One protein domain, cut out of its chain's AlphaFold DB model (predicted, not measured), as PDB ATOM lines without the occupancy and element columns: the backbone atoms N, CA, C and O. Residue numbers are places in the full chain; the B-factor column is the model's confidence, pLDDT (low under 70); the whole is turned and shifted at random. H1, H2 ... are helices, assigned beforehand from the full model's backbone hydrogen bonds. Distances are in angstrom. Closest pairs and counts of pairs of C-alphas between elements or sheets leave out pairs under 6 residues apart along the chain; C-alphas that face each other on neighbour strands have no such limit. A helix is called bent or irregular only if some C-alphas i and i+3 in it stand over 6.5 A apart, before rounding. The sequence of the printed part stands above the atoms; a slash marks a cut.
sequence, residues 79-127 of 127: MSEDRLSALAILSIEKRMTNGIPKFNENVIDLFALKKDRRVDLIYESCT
ATOM      1  N   MET A  79     -14.192 -19.951 -48.777       66.31
ATOM      2  CA  MET A  79     -14.096 -20.875 -47.623       66.31
ATOM      3  C   MET A  79     -14.580 -22.302 -47.912       66.31
ATOM      4  O   MET A  79     -15.657 -22.483 -48.475       66.31
ATOM      5  N   SER A  80     -13.787 -23.290 -47.484       70.25
ATOM      6  CA  SER A  80     -14.171 -24.700 -47.383       70.25
ATOM      7  C   SER A  80     -15.129 -24.930 -46.208       70.25
ATOM      8  O   SER A  80     -15.190 -24.124 -45.276       70.25
ATOM      9  N   GLU A  81     -15.881 -26.030 -46.263       72.00
ATOM     10  CA  GLU A  81     -16.850 -26.419 -45.232       72.00
ATOM     11  C   GLU A  81     -16.187 -26.625 -43.862       72.00
ATOM     12  O   GLU A  81     -16.675 -26.090 -42.870       72.00
ATOM     13  N   ASP A  82     -15.007 -27.248 -43.818       73.44
ATOM     14  CA  ASP A  82     -14.262 -27.485 -42.572       73.44
ATOM     15  C   ASP A  82     -13.880 -26.185 -41.853       73.44
ATOM     16  O   ASP A  82     -14.049 -26.048 -40.640       73.44
ATOM     17  N   ARG A  83     -13.441 -25.172 -42.612       76.19
ATOM     18  CA  ARG A  83     -13.099 -23.854 -42.051       76.19
ATOM     19  C   ARG A  83     -14.328 -23.132 -41.516       76.19
ATOM     20  O   ARG A  83     -14.215 -22.411 -40.527       76.19
ATOM     21  N   LEU A  84     -15.486 -23.304 -42.158       77.19
ATOM     22  CA  LEU A  84     -16.744 -22.734 -41.680       77.19
ATOM     23  C   LEU A  84     -17.171 -23.387 -40.363       77.19
ATOM     24  O   LEU A  84     -17.564 -22.672 -39.443       77.19
ATOM     25  N   SER A  85     -17.052 -24.710 -40.260       77.75
ATOM     26  CA  SER A  85     -17.361 -25.463 -39.042       77.75
ATOM     27  C   SER A  85     -16.459 -25.051 -37.878       77.75
ATOM     28  O   SER A  85     -16.961 -24.721 -36.805       77.75
ATOM     29  N   ALA A  86     -15.145 -24.943 -38.099       79.38
ATOM     30  CA  ALA A  86     -14.212 -24.462 -37.077       79.38
ATOM     31  C   ALA A  86     -14.532 -23.028 -36.610       79.38
ATOM     32  O   ALA A  86     -14.481 -22.725 -35.417       79.38
ATOM     33  N   LEU A  87     -14.920 -22.138 -37.532       79.44
ATOM     34  CA  LEU A  87     -15.320 -20.769 -37.189       79.44
ATOM     35  C   LEU A  87     -16.662 -20.707 -36.449       79.44
ATOM     36  O   LEU A  87     -16.841 -19.859 -35.576       79.44
ATOM     37  N   ALA A  88     -17.603 -21.586 -36.797       80.75
ATOM     38  CA  ALA A  88     -18.879 -21.705 -36.104       80.75
ATOM     39  C   ALA A  88     -18.662 -22.118 -34.645       80.75
ATOM     40  O   ALA A  88     -19.214 -21.485 -33.748       80.75
ATOM     41  N   ILE A  89     -17.786 -23.099 -34.408       81.19
ATOM     42  CA  ILE A  89     -17.405 -23.544 -33.063       81.19
ATOM     43  C   ILE A  89     -16.757 -22.396 -32.281       81.19
ATOM     44  O   ILE A  89     -17.189 -22.105 -31.171       81.19
ATOM     45  N   LEU A  90     -15.807 -21.663 -32.877       80.88
ATOM     46  CA  LEU A  90     -15.227 -20.460 -32.256       80.88
ATOM     47  C   LEU A  90     -16.278 -19.385 -31.931       80.88
ATOM     48  O   LEU A  90     -16.163 -18.687 -30.927       80.88
ATOM     49  N   SER A  91     -17.309 -19.234 -32.767       80.62
ATOM     50  CA  SER A  91     -18.391 -18.277 -32.521       80.62
ATOM     51  C   SER A  91     -19.322 -18.717 -31.387       80.62
ATOM     52  O   SER A  91     -19.824 -17.857 -30.662       80.62
ATOM     53  N   ILE A  92     -19.562 -20.022 -31.232       80.06
ATOM     54  CA  ILE A  92     -20.341 -20.598 -30.125       80.06
ATOM     55  C   ILE A  92     -19.546 -20.469 -28.817       80.06
ATOM     56  O   ILE A  92     -20.053 -19.944 -27.826       80.06
ATOM     57  N   GLU A  93     -18.259 -20.819 -28.855       79.25
ATOM     58  CA  GLU A  93     -17.319 -20.755 -27.728       79.25
ATOM     59  C   GLU A  93     -16.738 -19.352 -27.492       79.25
ATOM     60  O   GLU A  93     -15.791 -19.170 -26.725       79.25
ATOM     61  N   LYS A  94     -17.335 -18.315 -28.090       80.00
ATOM     62  CA  LYS A  94     -16.850 -16.930 -28.009       80.00
ATOM     63  C   LYS A  94     -16.651 -16.445 -26.571       80.00
ATOM     64  O   LYS A  94     -15.762 -15.634 -26.322       80.00
ATOM     65  N   ARG A  95     -17.452 -16.924 -25.610       78.75
ATOM     66  CA  ARG A  95     -17.265 -16.588 -24.183       78.75
ATOM     67  C   ARG A  95     -15.932 -17.109 -23.648       78.75
ATOM     68  O   ARG A  95     -15.256 -16.378 -22.934       78.75
ATOM     69  N   MET A  96     -15.552 -18.327 -24.023       78.00
ATOM     70  CA  MET A  96     -14.273 -18.928 -23.649       78.00
ATOM     71  C   MET A  96     -13.118 -18.245 -24.377       78.00
ATOM     72  O   MET A  96     -12.128 -17.879 -23.753       78.00
ATOM     73  N   THR A  97     -13.281 -17.957 -25.671       75.81
ATOM     74  CA  THR A  97     -12.286 -17.222 -26.465       75.81
ATOM     75  C   THR A  97     -12.025 -15.814 -25.923       75.81
ATOM     76  O   THR A  97     -10.879 -15.383 -25.861       75.81
ATOM     77  N   ASN A  98     -13.065 -15.111 -25.464       78.62
ATOM     78  CA  ASN A  98     -12.936 -13.797 -24.827       78.62
ATOM     79  C   ASN A  98     -12.247 -13.852 -23.452       78.62
ATOM     80  O   ASN A  98     -11.764 -12.826 -22.979       78.62
ATOM     81  N   GLY A  99     -12.214 -15.022 -22.807       80.62
ATOM     82  CA  GLY A  99     -11.470 -15.250 -21.569       80.62
ATOM     83  C   GLY A  99      -9.970 -15.461 -21.789       80.62
ATOM     84  O   GLY A  99      -9.202 -15.389 -20.832       80.62
ATOM     85  N   ILE A 100      -9.535 -15.694 -23.033       82.00
ATOM     86  CA  ILE A 100      -8.120 -15.849 -23.373       82.00
ATOM     87  C   ILE A 100      -7.517 -14.449 -23.582       82.00
ATOM     88  O   ILE A 100      -7.896 -13.748 -24.529       82.00
ATOM     89  N   PRO A 101      -6.561 -14.014 -22.740       81.44
ATOM     90  CA  PRO A 101      -5.935 -12.711 -22.902       81.44
ATOM     91  C   PRO A 101      -5.211 -12.646 -24.249       81.44
ATOM     92  O   PRO A 101      -4.486 -13.567 -24.622       81.44
ATOM     93  N   LYS A 102      -5.410 -11.541 -24.979       81.31
ATOM     94  CA  LYS A 102      -4.743 -11.257 -26.263       81.31
ATOM     95  C   LYS A 102      -4.970 -12.307 -27.361       81.31
ATOM     96  O   LYS A 102      -4.198 -12.364 -28.310       81.31
ATOM     97  N   PHE A 103      -6.051 -13.094 -27.296       83.25
ATOM     98  CA  PHE A 103      -6.366 -14.096 -28.324       83.25
ATOM     99  C   PHE A 103      -6.307 -13.528 -29.750       83.25
ATOM    100  O   PHE A 103      -5.635 -14.088 -30.610       83.25
ATOM    101  N   ASN A 104      -6.949 -12.380 -29.988       82.06
ATOM    102  CA  ASN A 104      -6.962 -11.755 -31.312       82.06
ATOM    103  C   ASN A 104      -5.565 -11.311 -31.767       82.06
ATOM    104  O   ASN A 104      -5.237 -11.500 -32.932       82.06
ATOM    105  N   GLU A 105      -4.749 -10.752 -30.867       84.81
ATOM    106  CA  GLU A 105      -3.367 -10.337 -31.167       84.81
ATOM    107  C   GLU A 105      -2.523 -11.558 -31.547       84.81
ATOM    108  O   GLU A 105      -1.919 -11.574 -32.612       84.81
ATOM    109  N   ASN A 106      -2.594 -12.630 -30.754       84.38
ATOM    110  CA  ASN A 106      -1.861 -13.871 -31.010       84.38
ATOM    111  C   ASN A 106      -2.263 -14.513 -32.344       84.38
ATOM    112  O   ASN A 106      -1.418 -15.036 -33.070       84.38
ATOM    113  N   VAL A 107      -3.558 -14.480 -32.676       82.56
ATOM    114  CA  VAL A 107      -4.050 -14.959 -33.970       82.56
ATOM    115  C   VAL A 107      -3.494 -14.077 -35.089       82.56
ATOM    116  O   VAL A 107      -2.935 -14.608 -36.041       82.56
ATOM    117  N   ILE A 108      -3.577 -12.748 -34.976       83.06
ATOM    118  CA  ILE A 108      -3.036 -11.820 -35.982       83.06
ATOM    119  C   ILE A 108      -1.532 -12.042 -36.191       83.06
ATOM    120  O   ILE A 108      -1.102 -12.147 -37.339       83.06
ATOM    121  N   ASP A 109      -0.756 -12.193 -35.118       84.50
ATOM    122  CA  ASP A 109       0.686 -12.448 -35.180       84.50
ATOM    123  C   ASP A 109       0.995 -13.794 -35.850       84.50
ATOM    124  O   ASP A 109       1.873 -13.879 -36.710       84.50
ATOM    125  N   LEU A 110       0.224 -14.844 -35.546       83.88
ATOM    126  CA  LEU A 110       0.335 -16.146 -36.211       83.88
ATOM    127  C   LEU A 110       0.068 -16.039 -37.723       83.88
ATOM    128  O   LEU A 110       0.773 -16.654 -38.528       83.88
ATOM    129  N   PHE A 111      -0.941 -15.256 -38.116       77.56
ATOM    130  CA  PHE A 111      -1.249 -14.991 -39.524       77.56
ATOM    131  C   PHE A 111      -0.168 -14.132 -40.195       77.56
ATOM    132  O   PHE A 111       0.145 -14.375 -41.357       77.56
ATOM    133  N   ALA A 112       0.424 -13.169 -39.484       80.38
ATOM    134  CA  ALA A 112       1.498 -12.316 -39.994       80.38
ATOM    135  C   ALA A 112       2.824 -13.079 -40.182       80.38
ATOM    136  O   ALA A 112       3.571 -12.796 -41.119       80.38
ATOM    137  N   LEU A 113       3.103 -14.066 -39.324       80.56
ATOM    138  CA  LEU A 113       4.281 -14.937 -39.415       80.56
ATOM    139  C   LEU A 113       4.184 -15.959 -40.555       80.56
ATOM    140  O   LEU A 113       5.207 -16.400 -41.087       80.56
ATOM    141  N   LYS A 114       2.970 -16.354 -40.956       76.50
ATOM    142  CA  LYS A 114       2.780 -17.273 -42.080       76.50
ATOM    143  C   LYS A 114       2.905 -16.533 -43.415       76.50
ATOM    144  O   LYS A 114       2.163 -15.611 -43.721       76.50
ATOM    145  N   LYS A 115       3.830 -17.006 -44.262       65.38
ATOM    146  CA  LYS A 115       3.992 -16.536 -45.655       65.38
ATOM    147  C   LYS A 115       2.760 -16.801 -46.524       65.38
ATOM    148  O   LYS A 115       2.566 -16.121 -47.531       65.38
ATOM    149  N   ASP A 116       1.973 -17.810 -46.164       68.06
ATOM    150  CA  ASP A 116       0.768 -18.187 -46.886       68.06
ATOM    151  C   ASP A 116      -0.441 -17.400 -46.368       68.06
ATOM    152  O   ASP A 116      -0.649 -17.257 -45.164       68.06
ATOM    153  N   ARG A 117      -1.276 -16.908 -47.287       63.34
ATOM    154  CA  ARG A 117      -2.477 -16.123 -46.957       63.34
ATOM    155  C   ARG A 117      -3.603 -16.982 -46.380       63.34
ATOM    156  O   ARG A 117      -4.648 -16.447 -46.004       63.34
ATOM    157  N   ARG A 118      -3.438 -18.307 -46.363       63.34
ATOM    158  CA  ARG A 118      -4.428 -19.262 -45.863       63.34
ATOM    159  C   ARG A 118      -3.876 -20.022 -44.667       63.34
ATOM    160  O   ARG A 118      -2.799 -20.605 -44.717       63.34
ATOM    161  N   VAL A 119      -4.658 -20.020 -43.595       69.56
ATOM    162  CA  VAL A 119      -4.437 -20.864 -42.424       69.56
ATOM    163  C   VAL A 119      -5.610 -21.822 -42.330       69.56
ATOM    164  O   VAL A 119      -6.771 -21.389 -42.336       69.56
ATOM    165  N   ASP A 120      -5.288 -23.109 -42.269       68.50
ATOM    166  CA  ASP A 120      -6.265 -24.148 -41.991       68.50
ATOM    167  C   ASP A 120      -6.619 -24.097 -40.511       68.50
ATOM    168  O   ASP A 120      -5.766 -24.197 -39.630       68.50
ATOM    169  N   LEU A 121      -7.901 -23.856 -40.261       68.56
ATOM    170  CA  LEU A 121      -8.485 -23.886 -38.933       68.56
ATOM    171  C   LEU A 121      -9.086 -25.276 -38.783       68.56
ATOM    172  O   LEU A 121     -10.191 -25.522 -39.262       68.56
ATOM    173  N   ILE A 122      -8.310 -26.184 -38.203       68.75
ATOM    174  CA  ILE A 122      -8.730 -27.559 -37.943       68.75
ATOM    175  C   ILE A 122      -9.171 -27.612 -36.485       68.75
ATOM    176  O   ILE A 122      -8.396 -27.291 -35.585       68.75
ATOM    177  N   TYR A 123     -10.432 -27.965 -36.264       62.28
ATOM    178  CA  TYR A 123     -10.920 -28.306 -34.937       62.28
ATOM    179  C   TYR A 123     -10.682 -29.800 -34.728       62.28
ATOM    180  O   TYR A 123     -11.380 -30.619 -35.322       62.28
ATOM    181  N   GLU A 124      -9.691 -30.153 -33.910       58.12
ATOM    182  CA  GLU A 124      -9.575 -31.517 -33.403       58.12
ATOM    183  C   GLU A 124     -10.366 -31.616 -32.103       58.12
ATOM    184  O   GLU A 124     -10.016 -31.022 -31.081       58.12
ATOM    185  N   SER A 125     -11.473 -32.353 -32.150       44.22
ATOM    186  CA  SER A 125     -12.160 -32.800 -30.948       44.22
ATOM    187  C   SER A 125     -11.232 -33.758 -30.205       44.22
ATOM    188  O   SER A 125     -11.032 -34.884 -30.662       44.22
ATOM    189  N   CYS A 126     -10.662 -33.320 -29.079       40.03
ATOM    190  CA  CYS A 126      -9.984 -34.219 -28.147       40.03
ATOM    191  C   CYS A 126     -10.971 -35.325 -27.757       40.03
ATOM    192  O   CYS A 126     -11.945 -35.061 -27.050       40.03
ATOM    193  N   THR A 127     -10.740 -36.528 -28.280       36.72
ATOM    194  CA  THR A 127     -11.445 -37.758 -27.905       36.72
ATOM    195  C   THR A 127     -10.518 -38.583 -27.033       36.72
ATOM    196  O   THR A 127      -9.301 -38.566 -27.322       36.72
TER     197      THR A 127
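Overview. This is residues 79 to 127 of the 127 residues of the protein "Dimer_Tnp_hAT domain-containing protein" of Araneus ventricosus (UniProt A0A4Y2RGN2). Three helices follow one another round an open frame: H1, the longest, makes one side, short H2 makes the corner beyond its last residues, and H3 makes another side. The tail, residues 114 to 127, folds back from the end of H3 towards H1 and runs on past it, leaving the middle of the frame empty. The printed part has 49 residues with three named helices, in the order H1, H2, H3, and no named strand; its class is all helix. It is only just loose, close to compact, with a radius of gyration of the C-alphas of 11.9 A, and the C-alphas span 29 by 28 by 20 A.

Along the chain. The longest helix by residues is H1, residues 81 to 92, which measures 16.6 A from first to last C-alpha. It begins at C-alpha 81, at (-16.850, -26.419, -45.232). H2 is residues 94 to 99, 8.6 A from first to last C-alpha. H3 is residues 103 to 113, 15.4 A long in the same measure, and ends at C-alpha 113, at (4.281, -14.937, -39.415). Residues 114 to 127 hold no named element. The last C-alpha, that of Thr 127, is at (-11.445, -37.758, -27.905).

Arrangement. H1 touches no helix. H1 and H2 are close but not clearly touching; their closest C-alphas, those of Leu 90 and Thr 97, are 7.3 A apart. Their lines stand at a steep tilt of 61 degrees, and they run the same way. H2 and H3 are also close but not clearly touching, with the C-alphas of Thr 97 and Phe 103 the closest at 6.9 A. Their lines are about perpendicular, at 88 degrees. H1 and H3 are apart, with no C-alpha of the one within 8 A of the other. In H1, H2 and H3 every O i to N i+4 pair is within hydrogen-bond range, and no helix is bent.

Size, cuts and confidence. The two C-alphas farthest apart are those of Lys 115 and Thr 127, at 31.7 A. The printed part runs from residue 79 to residue 127, the chain's last residue, without a cut. The links H1 to H2, of one residue, and H2 to H3, of three residues, are tight. Residues 91 to 109, of which 94 to 99 belong to H2 and 103 to 109 belong to H3, stand free, and so do residues 112 to 117. The C-alphas of residues 114 to 127 lie 6 to 19 A from the mean of all C-alphas. The mean pLDDT of the printed part is 74.1, and 14 residues are under 70: residue 79 and residues 115 to 127.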